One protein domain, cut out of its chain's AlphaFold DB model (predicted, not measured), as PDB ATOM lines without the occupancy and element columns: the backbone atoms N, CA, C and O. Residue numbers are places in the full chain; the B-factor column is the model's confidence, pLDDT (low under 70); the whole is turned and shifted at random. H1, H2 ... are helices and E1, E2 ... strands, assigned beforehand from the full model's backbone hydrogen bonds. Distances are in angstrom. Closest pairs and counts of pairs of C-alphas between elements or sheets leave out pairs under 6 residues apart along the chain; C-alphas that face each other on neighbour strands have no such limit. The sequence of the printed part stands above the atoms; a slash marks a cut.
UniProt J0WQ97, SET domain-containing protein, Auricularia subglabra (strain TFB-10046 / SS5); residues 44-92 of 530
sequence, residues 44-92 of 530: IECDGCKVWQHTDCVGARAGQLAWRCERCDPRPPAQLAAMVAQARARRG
ATOM      1  N   ILE A  44     337.553 178.197 246.438       85.62
ATOM      2  CA  ILE A  44     336.305 178.765 246.935       85.62
ATOM      3  C   ILE A  44     335.967 180.047 246.179       85.62
ATOM      4  O   ILE A  44     336.829 180.896 245.929       85.62
ATOM      5  N   GLU A  45     334.705 180.168 245.789       88.19
ATOM      6  CA  GLU A  45     334.175 181.326 245.080       88.19
ATOM      7  C   GLU A  45     333.659 182.365 246.084       88.19
ATOM      8  O   GLU A  45     333.044 182.033 247.093       88.19
ATOM      9  N   CYS A  46     333.906 183.645 245.819       86.19
ATOM     10  CA  CYS A  46     333.337 184.734 246.604       86.19
ATOM     11  C   CYS A  46     331.858 184.975 246.258       86.19
ATOM     12  O   CYS A  46     331.527 185.314 245.123       86.19
ATOM     13  N   ASP A  47     330.985 184.971 247.263       86.44
ATOM     14  CA  ASP A  47     329.545 185.216 247.113       86.44
ATOM     15  C   ASP A  47     329.208 186.618 246.590       86.44
ATOM     16  O   ASP A  47     328.167 186.814 245.964       86.44
ATOM     17  N   GLY A  48     330.078 187.602 246.846       83.12
ATOM     18  CA  GLY A  48     329.872 188.997 246.451       83.12
ATOM     19  C   GLY A  48     330.364 189.318 245.042       83.12
ATOM     20  O   GLY A  48     329.599 189.797 244.214       83.12
ATOM     21  N   CYS A  49     331.650 189.082 244.771       83.69
ATOM     22  CA  CYS A  49     332.295 189.488 243.516       83.69
ATOM     23  C   CYS A  49     332.641 188.327 242.579       83.69
ATOM     24  O   CYS A  49     333.298 188.563 241.567       83.69
ATOM     25  N   LYS A  50     332.233 187.094 242.918       84.50
ATOM     26  CA  LYS A  50     332.380 185.892 242.076       84.50
ATOM     27  C   LYS A  50     333.826 185.555 241.698       84.50
ATOM     28  O   LYS A  50     334.096 184.863 240.725       84.50
ATOM     29  N   VAL A  51     334.772 186.057 242.493       85.88
ATOM     30  CA  VAL A  51     336.201 185.808 242.318       85.88
ATOM     31  C   VAL A  51     336.609 184.511 243.005       85.88
ATOM     32  O   VAL A  51     336.154 184.235 244.117       85.88
ATOM     33  N   TRP A  52     337.500 183.756 242.374       86.25
ATOM     34  CA  TRP A  52     337.998 182.494 242.912       86.25
ATOM     35  C   TRP A  52     339.251 182.717 243.759       86.25
ATOM     36  O   TRP A  52     340.168 183.447 243.367       86.25
ATOM     37  N   GLN A  53     339.292 182.091 244.932       82.69
ATOM     38  CA  GLN A  53     340.433 182.101 245.845       82.69
ATOM     39  C   GLN A  53     340.772 180.663 246.221       82.69
ATOM     40  O   GLN A  53     339.891 179.811 246.321       82.69
ATOM     41  N   HIS A  54     342.047 180.367 246.430       79.19
ATOM     42  CA  HIS A  54     342.438 179.039 246.891       79.19
ATOM     43  C   HIS A  54     341.998 178.855 248.341       79.19
ATOM     44  O   HIS A  54     342.291 179.719 249.173       79.19
ATOM     45  N   THR A  55     341.308 177.753 248.643       79.44
ATOM     46  CA  THR A  55     340.778 177.473 249.992       79.44
ATOM     47  C   THR A  55     341.883 177.512 251.043       79.44
ATOM     48  O   THR A  55     341.732 178.184 252.064       79.44
ATOM     49  N   ASP A  56     343.035 176.914 250.733       72.19
ATOM     50  CA  ASP A  56     344.227 176.918 251.581       72.19
ATOM     51  C   ASP A  56     344.769 178.320 251.840       72.19
ATOM     52  O   ASP A  56     345.193 178.629 252.956       72.19
ATOM     53  N   CYS A  57     344.734 179.193 250.831       72.94
ATOM     54  CA  CYS A  57     345.247 180.546 250.982       72.94
ATOM     55  C   CYS A  57     344.367 181.415 251.860       72.94
ATOM     56  O   CYS A  57     344.853 182.299 252.555       72.94
ATOM     57  N   VAL A  58     343.065 181.192 251.813       77.81
ATOM     58  CA  VAL A  58     342.126 181.986 252.591       77.81
ATOM     59  C   VAL A  58     341.644 181.264 253.843       77.81
ATOM     60  O   VAL A  58     340.760 181.763 254.531       77.81
ATOM     61  N   GLY A  59     342.220 180.103 254.162       73.12
ATOM     62  CA  GLY A  59     341.832 179.296 255.314       73.12
ATOM     63  C   GLY A  59     340.355 178.888 255.313       73.12
ATOM     64  O   GLY A  59     339.795 178.675 256.388       73.12
ATOM     65  N   ALA A  60     339.719 178.812 254.139       77.88
ATOM     66  CA  ALA A  60     338.344 178.342 254.027       77.88
ATOM     67  C   ALA A  60     338.288 176.855 254.392       77.88
ATOM     68  O   ALA A  60     339.143 176.071 253.980       77.88
ATOM     69  N   ARG A  61     337.294 176.462 255.193       72.19
ATOM     70  CA  ARG A  61     337.131 175.055 255.582       72.19
ATOM     71  C   ARG A  61     336.608 174.249 254.394       72.19
ATOM     72  O   ARG A  61     335.763 174.738 253.646       72.19
ATOM     73  N   ALA A  62     337.063 173.004 254.260       61.53
ATOM     74  CA  ALA A  62     336.503 172.071 253.285       61.53
ATOM     75  C   ALA A  62     334.977 171.968 253.484       61.53
ATOM     76  O   ALA A  62     334.506 171.734 254.600       61.53
ATOM     77  N   GLY A  63     334.206 172.206 252.420       61.41
ATOM     78  CA  GLY A  63     332.737 172.221 252.461       61.41
ATOM     79  C   GLY A  63     332.090 173.521 252.964       61.41
ATOM     80  O   GLY A  63     330.875 173.558 253.150       61.41
ATOM     81  N   GLN A  64     332.854 174.597 253.181       73.00
ATOM     82  CA  GLN A  64     332.289 175.905 253.509       73.00
ATOM     83  C   GLN A  64     331.540 176.494 252.301       73.00
ATOM     84  O   GLN A  64     332.140 176.760 251.265       73.00
ATOM     85  N   LEU A  65     330.228 176.704 252.448       66.75
ATOM     86  CA  LEU A  65     329.342 177.155 251.362       66.75
ATOM     87  C   LEU A  65     329.220 178.680 251.238       66.75
ATOM     88  O   LEU A  65     328.815 179.156 250.187       66.75
ATOM     89  N   ALA A  66     329.536 179.428 252.300       80.38
ATOM     90  CA  ALA A  66     329.454 180.887 252.318       80.38
ATOM     91  C   ALA A  66     330.848 181.492 252.506       80.38
ATOM     92  O   ALA A  66     331.530 181.215 253.504       80.38
ATOM     93  N   TRP A  67     331.271 182.320 251.555       86.44
ATOM     94  CA  TRP A  67     332.590 182.938 251.551       86.44
ATOM     95  C   TRP A  67     332.587 184.314 250.892       86.44
ATOM     96  O   TRP A  67     332.089 184.507 249.785       86.44
ATOM     97  N   ARG A  68     333.223 185.290 251.546       85.38
ATOM     98  CA  ARG A  68     333.458 186.628 250.992       85.38
ATOM     99  C   ARG A  68     334.955 186.931 250.997       85.38
ATOM    100  O   ARG A  68     335.649 186.701 251.983       85.38
ATOM    101  N   CYS A  69     335.456 187.434 249.869       83.81
ATOM    102  CA  CYS A  69     336.856 187.832 249.724       83.81
ATOM    103  C   CYS A  69     337.181 189.080 250.557       83.81
ATOM    104  O   CYS A  69     336.287 189.832 250.932       83.81
ATOM    105  N   GLU A  70     338.467 189.382 250.712       80.00
ATOM    106  CA  GLU A  70     338.992 190.543 251.448       80.00
ATOM    107  C   GLU A  70     338.519 191.917 250.940       80.00
ATOM    108  O   GLU A  70     338.710 192.913 251.629       80.00
ATOM    109  N   ARG A  71     337.912 191.993 249.747       78.94
ATOM    110  CA  ARG A  71     337.275 193.219 249.229       78.94
ATOM    111  C   ARG A  71     335.775 193.285 249.490       78.94
ATOM    112  O   ARG A  71     335.227 194.377 249.549       78.94
ATOM    113  N   CYS A  72     335.112 192.134 249.563       77.75
ATOM    114  CA  CYS A  72     333.678 192.060 249.839       77.75
ATOM    115  C   CYS A  72     333.396 192.028 251.341       77.75
ATOM    116  O   CYS A  72     332.310 192.422 251.747       77.75
ATOM    117  N   ASP A  73     334.358 191.546 252.125       81.75
ATOM    118  CA  ASP A  73     334.346 191.541 253.581       81.75
ATOM    119  C   ASP A  73     335.766 191.882 254.094       81.75
ATOM    120  O   ASP A  73     336.631 191.000 254.202       81.75
ATOM    121  N   PRO A  74     336.077 193.182 254.272       72.69
ATOM    122  CA  PRO A  74     337.402 193.642 254.671       72.69
ATOM    123  C   PRO A  74     337.697 193.258 256.122       72.69
ATOM    124  O   PRO A  74     337.169 193.828 257.074       72.69
ATOM    125  N   ARG A  75     338.594 192.286 256.283       74.94
ATOM    126  CA  ARG A  75     339.063 191.810 257.590       74.94
ATOM    127  C   ARG A  75     340.119 192.752 258.183       74.94
ATOM    128  O   ARG A  75     340.883 193.350 257.420       74.94
ATOM    129  N   PRO A  76     340.242 192.831 259.522       72.50
ATOM    130  CA  PRO A  76     341.318 193.562 260.178       72.50
ATOM    131  C   PRO A  76     342.704 193.170 259.629       72.50
ATOM    132  O   PRO A  76     342.957 191.978 259.420       72.50
ATOM    133  N   PRO A  77     343.636 194.126 259.447       57.28
ATOM    134  CA  PRO A  77     344.947 193.867 258.846       57.28
ATOM    135  C   PRO A  77     345.742 192.743 259.523       57.28
ATOM    136  O   PRO A  77     346.378 191.948 258.837       57.28
ATOM    137  N   ALA A  78     345.657 192.622 260.851       55.25
ATOM    138  CA  ALA A  78     346.310 191.552 261.607       55.25
ATOM    139  C   ALA A  78     345.771 190.158 261.245       55.25
ATOM    140  O   ALA A  78     346.536 189.203 261.110       55.25
ATOM    141  N   GLN A  79     344.457 190.045 261.032       64.12
ATOM    142  CA  GLN A  79     343.814 188.798 260.634       64.12
ATOM    143  C   GLN A  79     344.177 188.439 259.189       64.12
ATOM    144  O   GLN A  79     344.545 187.301 258.918       64.12
ATOM    145  N   LEU A  80     344.153 189.412 258.272       59.41
ATOM    146  CA  LEU A  80     344.560 189.195 256.882       59.41
ATOM    147  C   LEU A  80     346.042 188.793 256.783       59.41
ATOM    148  O   LEU A  80     346.370 187.856 256.062       59.41
ATOM    149  N   ALA A  81     346.923 189.443 257.550       55.47
ATOM    150  CA  ALA A  81     348.343 189.107 257.620       55.47
ATOM    151  C   ALA A  81     348.577 187.688 258.165       55.47
ATOM    152  O   ALA A  81     349.373 186.942 257.596       55.47
ATOM    153  N   ALA A  82     347.845 187.286 259.209       64.31
ATOM    154  CA  ALA A  82     347.903 185.928 259.745       64.31
ATOM    155  C   ALA A  82     347.432 184.883 258.722       64.31
ATOM    156  O   ALA A  82     348.059 183.836 258.580       64.31
ATOM    157  N   MET A  83     346.375 185.178 257.961       61.69
ATOM    158  CA  MET A  83     345.874 184.294 256.903       61.69
ATOM    159  C   MET A  83     346.877 184.154 255.753       61.69
ATOM    160  O   MET A  83     347.146 183.039 255.317       61.69
ATOM    161  N   VAL A  84     347.500 185.254 255.313       57.47
ATOM    162  CA  VAL A  84     348.569 185.231 254.297       57.47
ATOM    163  C   VAL A  84     349.795 184.457 254.790       57.47
ATOM    164  O   VAL A  84     350.382 183.694 254.025       57.47
ATOM    165  N   ALA A  85     350.186 184.620 256.055       56.38
ATOM    166  CA  ALA A  85     351.297 183.877 256.644       56.38
ATOM    167  C   ALA A  85     350.996 182.369 256.710       56.38
ATOM    168  O   ALA A  85     351.805 181.557 256.272       56.38
ATOM    169  N   GLN A  86     349.799 181.987 257.164       62.34
ATOM    170  CA  GLN A  86     349.365 180.587 257.215       62.34
ATOM    171  C   GLN A  86     349.248 179.957 255.818       62.34
ATOM    172  O   GLN A  86     349.628 178.802 255.633       62.34
ATOM    173  N   ALA A  87     348.770 180.712 254.827       57.22
ATOM    174  CA  ALA A  87     348.708 180.302 253.425       57.22
ATOM    175  C   ALA A  87     350.086 179.960 252.843       57.22
ATOM    176  O   ALA A  87     350.237 178.969 252.129       57.22
ATOM    177  N   ARG A  88     351.086 180.797 253.147       55.00
ATOM    178  CA  ARG A  88     352.475 180.618 252.702       55.00
ATOM    179  C   ARG A  88     353.122 179.402 253.365       55.00
ATOM    180  O   ARG A  88     353.706 178.583 252.653       55.00
ATOM    181  N   ALA A  89     352.884 179.224 254.665       51.16
ATOM    182  CA  ALA A  89     353.360 178.075 255.431       51.16
ATOM    183  C   ALA A  89     352.783 176.739 254.931       51.16
ATOM    184  O   ALA A  89     353.514 175.766 254.764       51.16
ATOM    185  N   ARG A  90     351.477 176.679 254.631       57.22
ATOM    186  CA  ARG A  90     350.805 175.444 254.171       57.22
ATOM    187  C   ARG A  90     351.196 175.015 252.758       57.22
ATOM    188  O   ARG A  90     351.196 173.824 252.471       57.22
ATOM    189  N   ARG A  91     351.546 175.964 251.885       52.94
ATOM    190  CA  ARG A  91     351.941 175.687 250.492       52.94
ATOM    191  C   ARG A  91     353.391 175.251 250.311       52.94
ATOM    192  O   ARG A  91     353.816 175.071 249.173       52.94
ATOM    193  N   GLY A  92     354.176 175.159 251.386       42.12
ATOM    194  CA  GLY A  92     355.622 174.961 251.258       42.12
ATOM    195  C   GLY A  92     356.299 176.065 250.429       42.12
ATOM    196  O   GLY A  92     357.392 175.859 249.911       42.12
TER     197      GLY A  92
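This is residues 44 to 92 of the 530 residues of the protein "SET domain-containing protein" of Auricularia subglabra (strain TFB-10046 / SS5) (UniProt J0WQ97). One helix, H2, runs along one side of a small body of loops that holds the short strand E1 and the short helix H1, and it packs on this body through H1. The long link from H1, residues 59 to 76, loops out on the side of the body away from H2 and returns to the beginning of H2, where residues 74 to 79 stick out. The printed part has 49 residues, with one named strand and two named helices in the order E1, H1, H2. The class is mostly helix, though under half of the residues, 21 of the 49, are in named elements. The whole is compact, with a radius of gyration of the C-alphas of 10.6 A, and spans 27 by 23 by 14 A.

The longest helix, H2, takes residues 77 to 90 and measures 19.9 A from first to last C-alpha, from C-alpha 77 at (344.947, 193.867, 258.846) to C-alpha 90 at (350.805, 175.444, 254.171). H1 takes residues 55 to 58, 5.4 A from first to last C-alpha. E1 takes residues 52 to 54 and is 6.9 A long, beginning with C-alpha 52 at (337.998, 182.494, 242.912).

H2 and H1 touch, with 10 pairs of C-alphas within 8 A. Their closest C-alphas are those of Cys 57 and Ala 87, 4.2 A apart, and their centres are 9.4 A apart. H1 and E1 meet only through their link, a tight one with 0 residues between them. E1 and H2 are apart. E1 pairs with no named strand, but residues 44 to 45 pair with residues 52 to 53 of E1, antiparallel. In H2 every O i to N i+4 pair is within hydrogen-bond range, while H1, with 4 residues, is too short for such a pair; its one O i to N i+3 pair is within range.

The two C-alphas farthest apart are those of Gly 48 and Gly 92, 29.7 A. The first and last printed C-alphas, of Ile 44 and Gly 92, are 20.2 A apart. The printed part has no cut. The link from H1 to H2 is long, with 18 residues, whose C-alphas lie 5 to 14 A from the mean of the C-alphas. Residues 74 to 79, of which 77 to 79 belong to H2, stand free. The mean pLDDT of the printed part of this predicted model is 71.5; 19 residues are under 70, namely residues 62 to 63, residue 65 and residues 77 to 92. The mean pLDDT of H2 is 58.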